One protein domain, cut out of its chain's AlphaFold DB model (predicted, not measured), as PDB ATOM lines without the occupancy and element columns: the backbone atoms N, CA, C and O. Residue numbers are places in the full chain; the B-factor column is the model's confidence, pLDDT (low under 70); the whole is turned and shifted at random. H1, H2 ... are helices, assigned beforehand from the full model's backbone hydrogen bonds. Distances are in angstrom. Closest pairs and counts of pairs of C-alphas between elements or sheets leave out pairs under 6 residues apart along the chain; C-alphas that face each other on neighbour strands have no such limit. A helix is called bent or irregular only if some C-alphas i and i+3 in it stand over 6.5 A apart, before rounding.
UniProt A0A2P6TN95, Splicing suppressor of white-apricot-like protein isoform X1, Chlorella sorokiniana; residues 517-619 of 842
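This is residues 517 to 619 of the 842 residues of the protein "Splicing suppressor of white-apricot-like protein isoform X1" of Chlorella sorokiniana (UniProt A0A2P6TN95). A compact head of four shorter helices, H1 to H4, gathers at the first part of one very long helix, H5, whose residues 592 to 619 stick out as a free arm. In the head, H2 crosses H5 at residues 579 to 587, while H1 packs on H4 and short H3 joins the group. The printed part has 103 residues with five named helices, H1 to H5 in chain order, and no named strand; the class is all helix. The whole is extended, with a radius of gyration of the C-alphas of 20.5 A, and spans 71 by 26 by 22 A, the arm making the length.

H1, residues 517 to 532, begins at C-alpha 517 (-78.225, 48.701, 98.998) and is 22.4 A long. H2, residues 534 to 544, is 15.5 A long. H3, residues 548 to 553, is irregular: C-alphas 549 and 552 are 7.5 A apart. H4, residues 560 to 571, is 16.3 A long. H5, residues 573 to 619, is 68.9 A long and ends at C-alpha 619 (-27.017, 44.535, 138.331).

H1 touches H4 at a steep tilt of 39 degrees, closest at C-alphas Met 522 and Tyr 563, 6.1 A. H1 and H2 only just touch, with 3 pairs of C-alphas within 8 A, and only at the corner. H2 touches H5 at 57 degrees, a steep tilt, the closest C-alphas being Ala 534 and Ala 583, 4.6 A. H1 and H5 are apart. Every O i to N i+4 pair is within hydrogen-bond range in H2, H4 and H5; H1 has 10 of 12, and H3 has 0 of 2 but 2 of 3 O i to N i+3 pairs.

The C-alphas of Glu 569 and Ala 619 are the two farthest apart, 70.9 A. The printed part has no cut, no link is long, and no printed residue has a pLDDT under 70.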
ATOM      1  N   ASP A 517     -79.639  48.843  98.621       87.44
ATOM      2  CA  ASP A 517     -78.225  48.701  98.998       87.44
ATOM      3  C   ASP A 517     -77.882  47.505  99.900       87.44
ATOM      4  O   ASP A 517     -76.760  46.995  99.847       87.44
ATOM      5  N   VAL A 518     -78.804  47.110 100.781       89.69
ATOM      6  CA  VAL A 518     -78.633  46.015 101.746       89.69
ATOM      7  C   VAL A 518     -79.153  44.706 101.150       89.69
ATOM      8  O   VAL A 518     -78.501  43.674 101.287       89.69
ATOM      9  N   TRP A 519     -80.266  44.754 100.411       89.62
ATOM     10  CA  TRP A 519     -80.812  43.616  99.661       89.62
ATOM     11  C   TRP A 519     -79.838  43.096  98.590       89.62
ATOM     12  O   TRP A 519     -79.646  41.888  98.441       89.62
ATOM     13  N   GLU A 520     -79.144  43.992  97.884       90.44
ATOM     14  CA  GLU A 520     -78.051  43.612  96.986       90.44
ATOM     15  C   GLU A 520     -76.897  42.922  97.717       90.44
ATOM     16  O   GLU A 520     -76.375  41.925  97.219       90.44
ATOM     17  N   ILE A 521     -76.499  43.430  98.890       92.00
ATOM     18  CA  ILE A 521     -75.420  42.833  99.685       92.00
ATOM     19  C   ILE A 521     -75.823  41.441 100.169       92.00
ATOM     20  O   ILE A 521     -75.013  40.530 100.043       92.00
ATOM     21  N   MET A 522     -77.061  41.238 100.632       91.62
ATOM     22  CA  MET A 522     -77.574  39.910 100.991       91.62
ATOM     23  C   MET A 522     -77.450  38.927  99.821       91.62
ATOM     24  O   MET A 522     -76.833  37.876  99.973       91.62
ATOM     25  N   ARG A 523     -77.957  39.283  98.631       91.50
ATOM     26  CA  ARG A 523     -77.904  38.401  97.448       91.50
ATOM     27  C   ARG A 523     -76.468  38.119  96.989       91.50
ATOM     28  O   ARG A 523     -76.125  36.969  96.717       91.50
ATOM     29  N   LYS A 524     -75.602  39.139  96.969       93.25
ATOM     30  CA  LYS A 524     -74.170  39.000  96.643       93.25
ATOM     31  C   LYS A 524     -73.427  38.140  97.673       93.25
ATOM     32  O   LYS A 524     -72.562  37.357  97.288       93.25
ATOM     33  N   LEU A 525     -73.782  38.244  98.957       91.88
ATOM     34  CA  LEU A 525     -73.200  37.454 100.040       91.88
ATOM     35  C   LEU A 525     -73.640  35.987  99.971       91.88
ATOM     36  O   LEU A 525     -72.784  35.110 100.025       91.88
ATOM     37  N   VAL A 526     -74.934  35.706  99.780       93.00
ATOM     38  CA  VAL A 526     -75.461  34.336  99.635       93.00
ATOM     39  C   VAL A 526     -74.816  33.624  98.440       93.00
ATOM     40  O   VAL A 526     -74.311  32.513  98.596       93.00
ATOM     41  N   ALA A 527     -74.691  34.291  97.288       90.75
ATOM     42  CA  ALA A 527     -73.986  33.753  96.117       90.75
ATOM     43  C   ALA A 527     -72.468  33.531  96.334       90.75
ATOM     44  O   ALA A 527     -71.835  32.782  95.587       90.75
ATOM     45  N   PHE A 528     -71.869  34.170  97.346       91.44
ATOM     46  CA  PHE A 528     -70.492  33.919  97.783       91.44
ATOM     47  C   PHE A 528     -70.406  32.778  98.805       91.44
ATOM     48  O   PHE A 528     -69.503  31.946  98.717       91.44
ATOM     49  N   ILE A 529     -71.355  32.698  99.740       91.00
ATOM     50  CA  ILE A 529     -71.473  31.623 100.733       91.00
ATOM     51  C   ILE A 529     -71.723  30.280 100.034       91.00
ATOM     52  O   ILE A 529     -71.042  29.308 100.342       91.00
ATOM     53  N   GLN A 530     -72.576  30.244  99.007       89.88
ATOM     54  CA  GLN A 530     -72.820  29.061  98.169       89.88
ATOM     55  C   GLN A 530     -71.540  28.517  97.491       89.88
ATOM     56  O   GLN A 530     -71.483  27.346  97.129       89.88
ATOM     57  N   LYS A 531     -70.494  29.347  97.339       89.19
ATOM     58  CA  LYS A 531     -69.198  28.975  96.735       89.19
ATOM     59  C   LYS A 531     -68.081  28.700  97.748       89.19
ATOM     60  O   LYS A 531     -67.140  27.992  97.410       89.19
ATOM     61  N   ASN A 532     -68.147  29.282  98.949       87.19
ATOM     62  CA  ASN A 532     -67.051  29.268  99.933       87.19
ATOM     63  C   ASN A 532     -67.429  28.635 101.292       87.19
ATOM     64  O   ASN A 532     -66.563  28.446 102.146       87.19
ATOM     65  N   GLY A 533     -68.706  28.305 101.505       86.69
ATOM     66  CA  GLY A 533     -69.224  27.651 102.708       86.69
ATOM     67  C   GLY A 533     -69.261  28.521 103.973       86.69
ATOM     68  O   GLY A 533     -68.973  29.720 103.962       86.69
ATOM     69  N   ALA A 534     -69.603  27.875 105.094       85.50
ATOM     70  CA  ALA A 534     -69.795  28.483 106.419       85.50
ATOM     71  C   ALA A 534     -68.630  29.377 106.888       85.50
ATOM     72  O   ALA A 534     -68.842  30.412 107.520       85.50
ATOM     73  N   GLN A 535     -67.395  29.002 106.545       83.56
ATOM     74  CA  GLN A 535     -66.179  29.728 106.929       83.56
ATOM     75  C   GLN A 535     -66.162  31.169 106.393       83.56
ATOM     76  O   GLN A 535     -65.629  32.065 107.046       83.56
ATOM     77  N   PHE A 536     -66.767  31.420 105.228       88.50
ATOM     78  CA  PHE A 536     -66.844  32.766 104.663       88.50
ATOM     79  C   PHE A 536     -67.835  33.659 105.420       88.50
ATOM     80  O   PHE A 536     -67.526  34.823 105.671       88.50
ATOM     81  N   GLU A 537     -68.983  33.118 105.842       88.88
ATOM     82  CA  GLU A 537     -69.944  33.850 106.679       88.88
ATOM     83  C   GLU A 537     -69.292  34.249 108.006       88.88
ATOM     84  O   GLU A 537     -69.287  35.434 108.339       88.88
ATOM     85  N   ALA A 538     -68.620  33.306 108.678       86.06
ATOM     86  CA  ALA A 538     -67.910  33.561 109.930       86.06
ATOM     87  C   ALA A 538     -66.831  34.651 109.779       86.06
ATOM     88  O   ALA A 538     -66.721  35.539 110.624       86.06
ATOM     89  N   VAL A 539     -66.061  34.640 108.682       87.81
ATOM     90  CA  VAL A 539     -65.051  35.673 108.390       87.81
ATOM     91  C   VAL A 539     -65.683  37.041 108.120       87.81
ATOM     92  O   VAL A 539     -65.160  38.043 108.608       87.81
ATOM     93  N   VAL A 540     -66.797  37.113 107.382       89.31
ATOM     94  CA  VAL A 540     -67.507  38.381 107.137       89.31
ATOM     95  C   VAL A 540     -68.126  38.901 108.433       89.31
ATOM     96  O   VAL A 540     -67.864  40.045 108.800       89.31
ATOM     97  N   ARG A 541     -68.840  38.056 109.187       86.88
ATOM     98  CA  ARG A 541     -69.397  38.365 110.513       86.88
ATOM     99  C   ARG A 541     -68.314  38.905 111.454       86.88
ATOM    100  O   ARG A 541     -68.500  39.948 112.069       86.88
ATOM    101  N   ALA A 542     -67.147  38.260 111.501       84.00
ATOM    102  CA  ALA A 542     -66.035  38.630 112.379       84.00
ATOM    103  C   ALA A 542     -65.160  39.803 111.876       84.00
ATOM    104  O   ALA A 542     -64.244  40.215 112.600       84.00
ATOM    105  N   ARG A 543     -65.397  40.326 110.664       87.19
ATOM    106  CA  ARG A 543     -64.680  41.470 110.061       87.19
ATOM    107  C   ARG A 543     -65.562  42.714 109.966       87.19
ATOM    108  O   ARG A 543     -65.141  43.795 110.366       87.19
ATOM    109  N   GLU A 544     -66.784  42.545 109.479       87.38
ATOM    110  CA  GLU A 544     -67.753  43.609 109.213       87.38
ATOM    111  C   GLU A 544     -68.730  43.831 110.387       87.38
ATOM    112  O   GLU A 544     -69.685  44.587 110.252       87.38
ATOM    113  N   ALA A 545     -68.475  43.252 111.570       82.94
ATOM    114  CA  ALA A 545     -69.282  43.426 112.792       82.94
ATOM    115  C   ALA A 545     -69.576  44.892 113.180       82.94
ATOM    116  O   ALA A 545     -70.539  45.164 113.891       82.94
ATOM    117  N   ARG A 546     -68.734  45.840 112.742       80.88
ATOM    118  CA  ARG A 546     -68.874  47.289 112.992       80.88
ATOM    119  C   ARG A 546     -69.596  48.043 111.864       80.88
ATOM    120  O   ARG A 546     -69.752  49.257 111.953       80.88
ATOM    121  N   ASN A 547     -69.985  47.360 110.790       89.31
ATOM    122  CA  ASN A 547     -70.531  47.956 109.574       89.31
ATOM    123  C   ASN A 547     -72.065  47.789 109.541       89.31
ATOM    124  O   ASN A 547     -72.547  46.660 109.417       89.31
ATOM    125  N   PRO A 548     -72.862  48.877 109.587       86.94
ATOM    126  CA  PRO A 548     -74.323  48.776 109.623       86.94
ATOM    127  C   PRO A 548     -74.911  48.107 108.371       86.94
ATOM    128  O   PRO A 548     -75.993  47.529 108.447       86.94
ATOM    129  N   ARG A 549     -74.192  48.097 107.235       85.81
ATOM    130  CA  ARG A 549     -74.629  47.393 106.014       85.81
ATOM    131  C   ARG A 549     -74.674  45.868 106.188       85.81
ATOM    132  O   ARG A 549     -75.405  45.219 105.449       85.81
ATOM    133  N   PHE A 550     -73.946  45.313 107.163       89.69
ATOM    134  CA  PHE A 550     -73.906  43.882 107.493       89.69
ATOM    135  C   PHE A 550     -74.631  43.528 108.803       89.69
ATOM    136  O   PHE A 550     -74.605  42.372 109.222       89.69
ATOM    137  N   ALA A 551     -75.342  44.478 109.429       87.81
ATOM    138  CA  ALA A 551     -76.090  44.236 110.669       87.81
ATOM    139  C   ALA A 551     -77.111  43.084 110.547       87.81
ATOM    140  O   ALA A 551     -77.394  42.404 111.528       87.81
ATOM    141  N   PHE A 552     -77.599  42.794 109.334       91.19
ATOM    142  CA  PHE A 552     -78.492  41.664 109.055       91.19
ATOM    143  C   PHE A 552     -77.906  40.275 109.361       91.19
ATOM    144  O   PHE A 552     -78.678  39.327 109.468       91.19
ATOM    145  N   LEU A 553     -76.586  40.138 109.527       90.38
ATOM    146  CA  LEU A 553     -75.954  38.885 109.960       90.38
ATOM    147  C   LEU A 553     -76.205  38.567 111.442       90.38
ATOM    148  O   LEU A 553     -76.052  37.420 111.857       90.38
ATOM    149  N   GLN A 554     -76.609  39.554 112.245       85.56
ATOM    150  CA  GLN A 554     -76.965  39.342 113.646       85.56
ATOM    151  C   GLN A 554     -78.380  38.739 113.744       85.56
ATOM    152  O   GLN A 554     -79.306  39.312 113.164       85.56
ATOM    153  N   PRO A 555     -78.599  37.644 114.504       87.31
ATOM    154  CA  PRO A 555     -79.929  37.041 114.678       87.31
ATOM    155  C   PRO A 555     -80.990  37.998 115.241       87.31
ATOM    156  O   PRO A 555     -82.177  37.835 114.980       87.31
ATOM    157  N   THR A 556     -80.562  39.018 115.986       85.25
ATOM    158  CA  THR A 556     -81.404  40.066 116.581       85.25
ATOM    159  C   THR A 556     -81.869  41.137 115.585       85.25
ATOM    160  O   THR A 556     -82.700  41.977 115.930       85.25
ATOM    161  N   HIS A 557     -81.341  41.162 114.357       88.75
ATOM    162  CA  HIS A 557     -81.621  42.233 113.405       88.75
ATOM    163  C   HIS A 557     -82.902  41.985 112.597       88.75
ATOM    164  O   HIS A 557     -83.094  40.913 112.025       88.75
ATOM    165  N   ARG A 558     -83.738  43.021 112.429       88.25
ATOM    166  CA  ARG A 558     -85.039  42.948 111.723       88.25
ATOM    167  C   ARG A 558     -84.972  42.364 110.304       88.25
ATOM    168  O   ARG A 558     -85.973  41.851 109.821       88.25
ATOM    169  N   HIS A 559     -83.835  42.463 109.618       86.62
ATOM    170  CA  HIS A 559     -83.652  41.903 108.271       86.62
ATOM    171  C   HIS A 559     -82.927  40.541 108.238       86.62
ATOM    172  O   HIS A 559     -82.594  40.068 107.154       86.62
ATOM    173  N   ASN A 560     -82.661  39.909 109.388       89.81
ATOM    174  CA  ASN A 560     -82.049  38.577 109.438       89.81
ATOM    175  C   ASN A 560     -82.959  37.507 108.814       89.81
ATOM    176  O   ASN A 560     -82.453  36.621 108.132       89.81
ATOM    177  N   CYS A 561     -84.285  37.641 108.957       90.62
ATOM    178  CA  CYS A 561     -85.269  36.788 108.283       90.62
ATOM    179  C   CYS A 561     -85.016  36.718 106.772       90.62
ATOM    180  O   CYS A 561     -84.680  35.655 106.278       90.62
ATOM    181  N   HIS A 562     -85.011  37.850 106.067       89.25
ATOM    182  CA  HIS A 562     -84.796  37.905 104.613       89.25
ATOM    183  C   HIS A 562     -83.436  37.365 104.152       89.25
ATOM    184  O   HIS A 562     -83.303  36.900 103.023       89.25
ATOM    185  N   TYR A 563     -82.426  37.398 105.021       90.88
ATOM    186  CA  TYR A 563     -81.146  36.749 104.763       90.88
ATOM    187  C   TYR A 563     -81.219  35.221 104.937       90.88
ATOM    188  O   TYR A 563     -80.669  34.495 104.108       90.88
ATOM    189  N   ARG A 564     -81.943  34.720 105.950       90.69
ATOM    190  CA  ARG A 564     -82.251  33.285 106.094       90.69
ATOM    191  C   ARG A 564     -83.140  32.784 104.956       90.69
ATOM    192  O   ARG A 564     -82.827  31.740 104.402       90.69
ATOM    193  N   ASP A 565     -84.163  33.541 104.563       91.25
ATOM    194  CA  ASP A 565     -85.058  33.236 103.440       91.25
ATOM    195  C   ASP A 565     -84.242  33.008 102.150       91.25
ATOM    196  O   ASP A 565     -84.383  31.975 101.500       91.25
ATOM    197  N   LEU A 566     -83.304  33.915 101.835       89.88
ATOM    198  CA  LEU A 566     -82.397  33.790 100.684       89.88
ATOM    199  C   LEU A 566     -81.404  32.618 100.800       89.88
ATOM    200  O   LEU A 566     -81.078  31.998  99.789       89.88
ATOM    201  N   LEU A 567     -80.895  32.305 101.999       90.19
ATOM    202  CA  LEU A 567     -80.052  31.117 102.206       90.19
ATOM    203  C   LEU A 567     -80.850  29.825 101.979       90.19
ATOM    204  O   LEU A 567     -80.356  28.913 101.319       90.19
ATOM    205  N   ILE A 568     -82.083  29.769 102.481       90.81
ATOM    206  CA  ILE A 568     -83.012  28.648 102.308       90.81
ATOM    207  C   ILE A 568     -83.368  28.466 100.824       90.81
ATOM    208  O   ILE A 568     -83.362  27.338 100.338       90.81
ATOM    209  N   GLU A 569     -83.610  29.554 100.088       89.50
ATOM    210  CA  GLU A 569     -83.858  29.528  98.638       89.50
ATOM    211  C   GLU A 569     -82.632  29.030  97.842       89.50
ATOM    212  O   GLU A 569     -82.782  28.299  96.864       89.50
ATOM    213  N   ALA A 570     -81.412  29.376  98.271       86.81
ATOM    214  CA  ALA A 570     -80.173  29.051  97.554       86.81
ATOM    215  C   ALA A 570     -79.528  27.695  97.915       86.81
ATOM    216  O   ALA A 570     -78.674  27.217  97.159       86.81
ATOM    217  N   LEU A 571     -79.867  27.104  99.068       86.00
ATOM    218  CA  LEU A 571     -79.229  25.887  99.604       86.00
ATOM    219  C   LEU A 571     -80.219  24.815 100.097       86.00
ATOM    220  O   LEU A 571     -79.814  23.670 100.283       86.00
ATOM    221  N   GLY A 572     -81.494  25.153 100.303       89.19
ATOM    222  CA  GLY A 572     -82.454  24.320 101.033       89.19
ATOM    223  C   GLY A 572     -82.407  24.557 102.549       89.19
ATOM    224  O   GLY A 572     -81.438  25.096 103.080       89.19
ATOM    225  N   GLN A 573     -83.474  24.166 103.257       80.44
ATOM    226  CA  GLN A 573     -83.648  24.472 104.686       80.44
ATOM    227  C   GLN A 573     -82.555  23.854 105.568       80.44
ATOM    228  O   GLN A 573     -81.849  24.584 106.258       80.44
ATOM    229  N   GLU A 574     -82.373  22.534 105.502       83.44
ATOM    230  CA  GLU A 574     -81.423  21.804 106.358       83.44
ATOM    231  C   GLU A 574     -79.985  22.311 106.164       83.44
ATOM    232  O   GLU A 574     -79.329  22.705 107.127       83.44
ATOM    233  N   ALA A 575     -79.527  22.429 104.913       84.69
ATOM    234  CA  ALA A 575     -78.186  22.921 104.594       84.69
ATOM    235  C   ALA A 575     -77.973  24.403 104.968       84.69
ATOM    236  O   ALA A 575     -76.859  24.787 105.326       84.69
ATOM    237  N   ALA A 576     -79.011  25.247 104.911       86.75
ATOM    238  CA  ALA A 576     -78.924  26.632 105.375       86.75
ATOM    239  C   ALA A 576     -78.769  26.717 106.904       86.75
ATOM    240  O   ALA A 576     -77.976  27.526 107.394       86.75
ATOM    241  N   GLU A 577     -79.479  25.880 107.665       87.06
ATOM    242  CA  GLU A 577     -79.375  25.859 109.128       87.06
ATOM    243  C   GLU A 577     -78.076  25.203 109.611       87.06
ATOM    244  O   GLU A 577     -77.417  25.762 110.491       87.06
ATOM    245  N   GLU A 578     -77.626  24.114 108.976       88.12
ATOM    246  CA  GLU A 578     -76.290  23.546 109.201       88.12
ATOM    247  C   GLU A 578     -75.184  24.568 108.907       88.12
ATOM    248  O   GLU A 578     -74.254  24.713 109.702       88.12
ATOM    249  N   LEU A 579     -75.287  25.325 107.807       84.94
ATOM    250  CA  LEU A 579     -74.302  26.349 107.457       84.94
ATOM    251  C   LEU A 579     -74.276  27.485 108.485       84.94
ATOM    252  O   LEU A 579     -73.191  27.915 108.878       84.94
ATOM    253  N   LEU A 580     -75.437  27.956 108.950       84.31
ATOM    254  CA  LEU A 580     -75.528  29.000 109.977       84.31
ATOM    255  C   LEU A 580     -75.008  28.523 111.342       84.31
ATOM    256  O   LEU A 580     -74.325  29.290 112.027       84.31
ATOM    257  N   ALA A 581     -75.268  27.268 111.719       86.31
ATOM    258  CA  ALA A 581     -74.741  26.658 112.940       86.31
ATOM    259  C   ALA A 581     -73.218  26.450 112.864       86.31
ATOM    260  O   ALA A 581     -72.489  26.836 113.780       86.31
ATOM    261  N   ALA A 582     -72.712  25.924 111.745       85.94
ATOM    262  CA  ALA A 582     -71.283  25.757 111.501       85.94
ATOM    263  C   ALA A 582     -70.543  27.104 111.425       85.94
ATOM    264  O   ALA A 582     -69.412  27.208 111.898       85.94
ATOM    265  N   ALA A 583     -71.171  28.148 110.875       83.12
ATOM    266  CA  ALA A 583     -70.604  29.493 110.831       83.12
ATOM    267  C   ALA A 583     -70.595  30.164 112.213       83.12
ATOM    268  O   ALA A 583     -69.621  30.831 112.557       83.12
ATOM    269  N   ALA A 584     -71.620  29.934 113.043       83.19
ATOM    270  CA  ALA A 584     -71.600  30.349 114.445       83.19
ATOM    271  C   ALA A 584     -70.460  29.657 115.215       83.19
ATOM    272  O   ALA A 584     -69.637  30.340 115.815       83.19
ATOM    273  N   ALA A 585     -70.331  28.330 115.108       85.38
ATOM    274  CA  ALA A 585     -69.239  27.584 115.738       85.38
ATOM    275  C   ALA A 585     -67.845  28.024 115.237       85.38
ATOM    276  O   ALA A 585     -66.912  28.143 116.029       85.38
ATOM    277  N   ALA A 586     -67.698  28.324 113.942       83.88
ATOM    278  CA  ALA A 586     -66.455  28.848 113.376       83.88
ATOM    279  C   ALA A 586     -66.150  30.292 113.822       83.88
ATOM    280  O   ALA A 586     -64.978  30.654 113.944       83.88
ATOM    281  N   ALA A 587     -67.172  31.114 114.088       80.50
ATOM    282  CA  ALA A 587     -67.003  32.453 114.651       80.50
ATOM    283  C   ALA A 587     -66.537  32.391 116.117       80.50
ATOM    284  O   ALA A 587     -65.556  33.052 116.456       80.50
ATOM    285  N   GLU A 588     -67.156  31.536 116.940       84.31
ATOM    286  CA  GLU A 588     -66.713  31.241 118.313       84.31
ATOM    287  C   GLU A 588     -65.263  30.727 118.332       84.31
ATOM    288  O   GLU A 588     -64.427  31.220 119.091       84.31
ATOM    289  N   GLU A 589     -64.906  29.788 117.444       83.62
ATOM    290  CA  GLU A 589     -63.528  29.293 117.368       83.62
ATOM    291  C   GLU A 589     -62.545  30.388 116.912       83.62
ATOM    292  O   GLU A 589     -61.426  30.481 117.421       83.62
ATOM    293  N   ALA A 590     -62.948  31.259 115.981       78.06
ATOM    294  CA  ALA A 590     -62.142  32.401 115.558       78.06
ATOM    295  C   ALA A 590     -61.948  33.431 116.687       78.06
ATOM    296  O   ALA A 590     -60.861  34.005 116.798       78.06
ATOM    297  N   GLU A 591     -62.948  33.646 117.543       80.75
ATOM    298  CA  GLU A 591     -62.839  34.495 118.731       80.75
ATOM    299  C   GLU A 591     -61.944  33.862 119.804       80.75
ATOM    300  O   GLU A 591     -60.982  34.493 120.245       80.75
ATOM    301  N   ALA A 592     -62.138  32.581 120.126       80.81
ATOM    302  CA  ALA A 592     -61.262  31.839 121.032       80.81
ATOM    303  C   ALA A 592     -59.792  31.862 120.563       80.81
ATOM    304  O   ALA A 592     -58.883  32.113 121.357       80.81
ATOM    305  N   ARG A 593     -59.542  31.699 119.254       83.81
ATOM    306  CA  ARG A 593     -58.205  31.839 118.642       83.81
ATOM    307  C   ARG A 593     -57.652  33.271 118.755       83.81
ATOM    308  O   ARG A 593     -56.455  33.435 119.002       83.81
ATOM    309  N   ARG A 594     -58.485  34.314 118.612       83.25
ATOM    310  CA  ARG A 594     -58.091  35.726 118.824       83.25
ATOM    311  C   ARG A 594     -57.698  35.986 120.279       83.25
ATOM    312  O   ARG A 594     -56.637  36.567 120.509       83.25
ATOM    313  N   LEU A 595     -58.507  35.531 121.236       85.56
ATOM    314  CA  LEU A 595     -58.262  35.671 122.675       85.56
ATOM    315  C   LEU A 595     -57.001  34.906 123.104       85.56
ATOM    316  O   LEU A 595     -56.125  35.488 123.741       85.56
ATOM    317  N   ALA A 596     -56.829  33.659 122.659       85.56
ATOM    318  CA  ALA A 596     -55.603  32.892 122.886       85.56
ATOM    319  C   ALA A 596     -54.357  33.614 122.336       85.56
ATOM    320  O   ALA A 596     -53.328  33.680 123.008       85.56
ATOM    321  N   ALA A 597     -54.447  34.230 121.153       84.00
ATOM    322  CA  ALA A 597     -53.350  35.020 120.596       84.00
ATOM    323  C   ALA A 597     -53.070  36.320 121.380       84.00
ATOM    324  O   ALA A 597     -51.928  36.780 121.389       84.00
ATOM    325  N   VAL A 598     -54.068  36.922 122.043       88.56
ATOM    326  CA  VAL A 598     -53.853  38.031 122.993       88.56
ATOM    327  C   VAL A 598     -53.128  37.524 124.239       88.56
ATOM    328  O   VAL A 598     -52.096  38.094 124.586       88.56
ATOM    329  N   LEU A 599     -53.589  36.423 124.839       90.81
ATOM    330  CA  LEU A 599     -52.988  35.827 126.038       90.81
ATOM    331  C   LEU A 599     -51.533  35.383 125.817       90.81
ATOM    332  O   LEU A 599     -50.685  35.593 126.679       90.81
ATOM    333  N   VAL A 600     -51.203  34.834 124.643       91.94
ATOM    334  CA  VAL A 600     -49.811  34.510 124.282       91.94
ATOM    335  C   VAL A 600     -48.956  35.778 124.165       91.94
ATOM    336  O   VAL A 600     -47.820  35.789 124.634       91.94
ATOM    337  N   ARG A 601     -49.485  36.872 123.596       86.25
ATOM    338  CA  ARG A 601     -48.756  38.152 123.520       86.25
ATOM    339  C   ARG A 601     -48.541  38.780 124.900       86.25
ATOM    340  O   ARG A 601     -47.436  39.252 125.157       86.25
ATOM    341  N   SER A 602     -49.538  38.759 125.787       87.56
ATOM    342  CA  SER A 602     -49.385  39.283 127.152       87.56
ATOM    343  C   SER A 602     -48.457  38.417 128.004       87.56
ATOM    344  O   SER A 602     -47.639  38.966 128.732       87.56
ATOM    345  N   ALA A 603     -48.495  37.088 127.864       86.88
ATOM    346  CA  ALA A 603     -47.561  36.187 128.545       86.88
ATOM    347  C   ALA A 603     -46.103  36.397 128.092       86.88
ATOM    348  O   ALA A 603     -45.196  36.395 128.919       86.88
ATOM    349  N   ILE A 604     -45.868  36.639 126.794       87.81
ATOM    350  CA  ILE A 604     -44.536  36.998 126.283       87.81
ATOM    351  C   ILE A 604     -44.089  38.361 126.834       87.81
ATOM    352  O   ILE A 604     -42.941  38.493 127.250       87.81
ATOM    353  N   ALA A 605     -44.977  39.360 126.883       84.81
ATOM    354  CA  ALA A 605     -44.659  40.670 127.454       84.81
ATOM    355  C   ALA A 605     -44.326  40.589 128.958       84.81
ATOM    356  O   ALA A 605     -43.342  41.184 129.393       84.81
ATOM    357  N   ALA A 606     -45.084  39.801 129.730       83.94
ATOM    358  CA  ALA A 606     -44.815  39.547 131.144       83.94
ATOM    359  C   ALA A 606     -43.455  38.859 131.352       83.94
ATOM    360  O   ALA A 606     -42.640  39.348 132.128       83.94
ATOM    361  N   ALA A 607     -43.150  37.801 130.592       85.88
ATOM    362  CA  ALA A 607     -41.863  37.105 130.676       85.88
ATOM    363  C   ALA A 607     -40.659  37.999 130.299       85.88
ATOM    364  O   ALA A 607     -39.563  37.821 130.831       85.88
ATOM    365  N   VAL A 608     -40.847  38.976 129.402       89.25
ATOM    366  CA  VAL A 608     -39.828  40.000 129.104       89.25
ATOM    367  C   VAL A 608     -39.662  40.967 130.282       89.25
ATOM    368  O   VAL A 608     -38.531  41.211 130.695       89.25
ATOM    369  N   ALA A 609     -40.756  41.458 130.871       84.12
ATOM    370  CA  ALA A 609     -40.704  42.343 132.037       84.12
ATOM    371  C   ALA A 609     -40.061  41.662 133.264       84.12
ATOM    372  O   ALA A 609     -39.205  42.253 133.921       84.12
ATOM    373  N   GLU A 610     -40.391  40.395 133.536       84.31
ATOM    374  CA  GLU A 610     -39.747  39.583 134.579       84.31
ATOM    375  C   GLU A 610     -38.233  39.456 134.349       84.31
ATOM    376  O   GLU A 610     -37.445  39.642 135.282       84.31
ATOM    377  N   ALA A 611     -37.809  39.199 133.107       83.38
ATOM    378  CA  ALA A 611     -36.397  39.106 132.747       83.38
ATOM    379  C   ALA A 611     -35.654  40.449 132.895       83.38
ATOM    380  O   ALA A 611     -34.501  40.464 133.335       83.38
ATOM    381  N   GLU A 612     -36.296  41.579 132.587       82.38
ATOM    382  CA  GLU A 612     -35.730  42.916 132.809       82.38
ATOM    383  C   GLU A 612     -35.618  43.254 134.307       82.38
ATOM    384  O   GLU A 612     -34.578  43.754 134.752       82.38
ATOM    385  N   VAL A 613     -36.624  42.900 135.114       82.56
ATOM    386  CA  VAL A 613     -36.593  43.047 136.579       82.56
ATOM    387  C   VAL A 613     -35.514  42.158 137.209       82.56
ATOM    388  O   VAL A 613     -34.776  42.619 138.086       82.56
ATOM    389  N   GLU A 614     -35.348  40.909 136.760       83.50
ATOM    390  CA  GLU A 614     -34.261  40.052 137.244       83.50
ATOM    391  C   GLU A 614     -32.882  40.561 136.792       83.50
ATOM    392  O   GLU A 614     -31.955  40.593 137.609       83.50
ATOM    393  N   ALA A 615     -32.738  41.065 135.562       76.69
ATOM    394  CA  ALA A 615     -31.501  41.692 135.093       76.69
ATOM    395  C   ALA A 615     -31.133  42.941 135.920       76.69
ATOM    396  O   ALA A 615     -29.982  43.084 136.353       76.69
ATOM    397  N   ALA A 616     -32.103  43.806 136.230       75.69
ATOM    398  CA  ALA A 616     -31.912  44.947 137.128       75.69
ATOM    399  C   ALA A 616     -31.525  44.495 138.551       75.69
ATOM    400  O   ALA A 616     -30.606  45.047 139.168       75.69
ATOM    401  N   ARG A 617     -32.156  43.430 139.061       76.69
ATOM    402  CA  ARG A 617     -31.850  42.830 140.371       76.69
ATOM    403  C   ARG A 617     -30.501  42.103 140.406       76.69
ATOM    404  O   ARG A 617     -29.917  41.966 141.482       76.69
ATOM    405  N   ALA A 618     -29.987  41.642 139.269       73.00
ATOM    406  CA  ALA A 618     -28.631  41.123 139.128       73.00
ATOM    407  C   ALA A 618     -27.608  42.271 139.128       73.00
ATOM    408  O   ALA A 618     -26.659  42.241 139.914       73.00
ATOM    409  N   ALA A 619     -27.850  43.332 138.348       70.38
ATOM    410  CA  ALA A 619     -27.017  44.535 138.331       70.38
ATOM    411  C   ALA A 619     -26.912  45.194 139.721       70.38
ATOM    412  O   ALA A 619     -25.818  45.560 140.153       70.38
TER     413      ALA A 619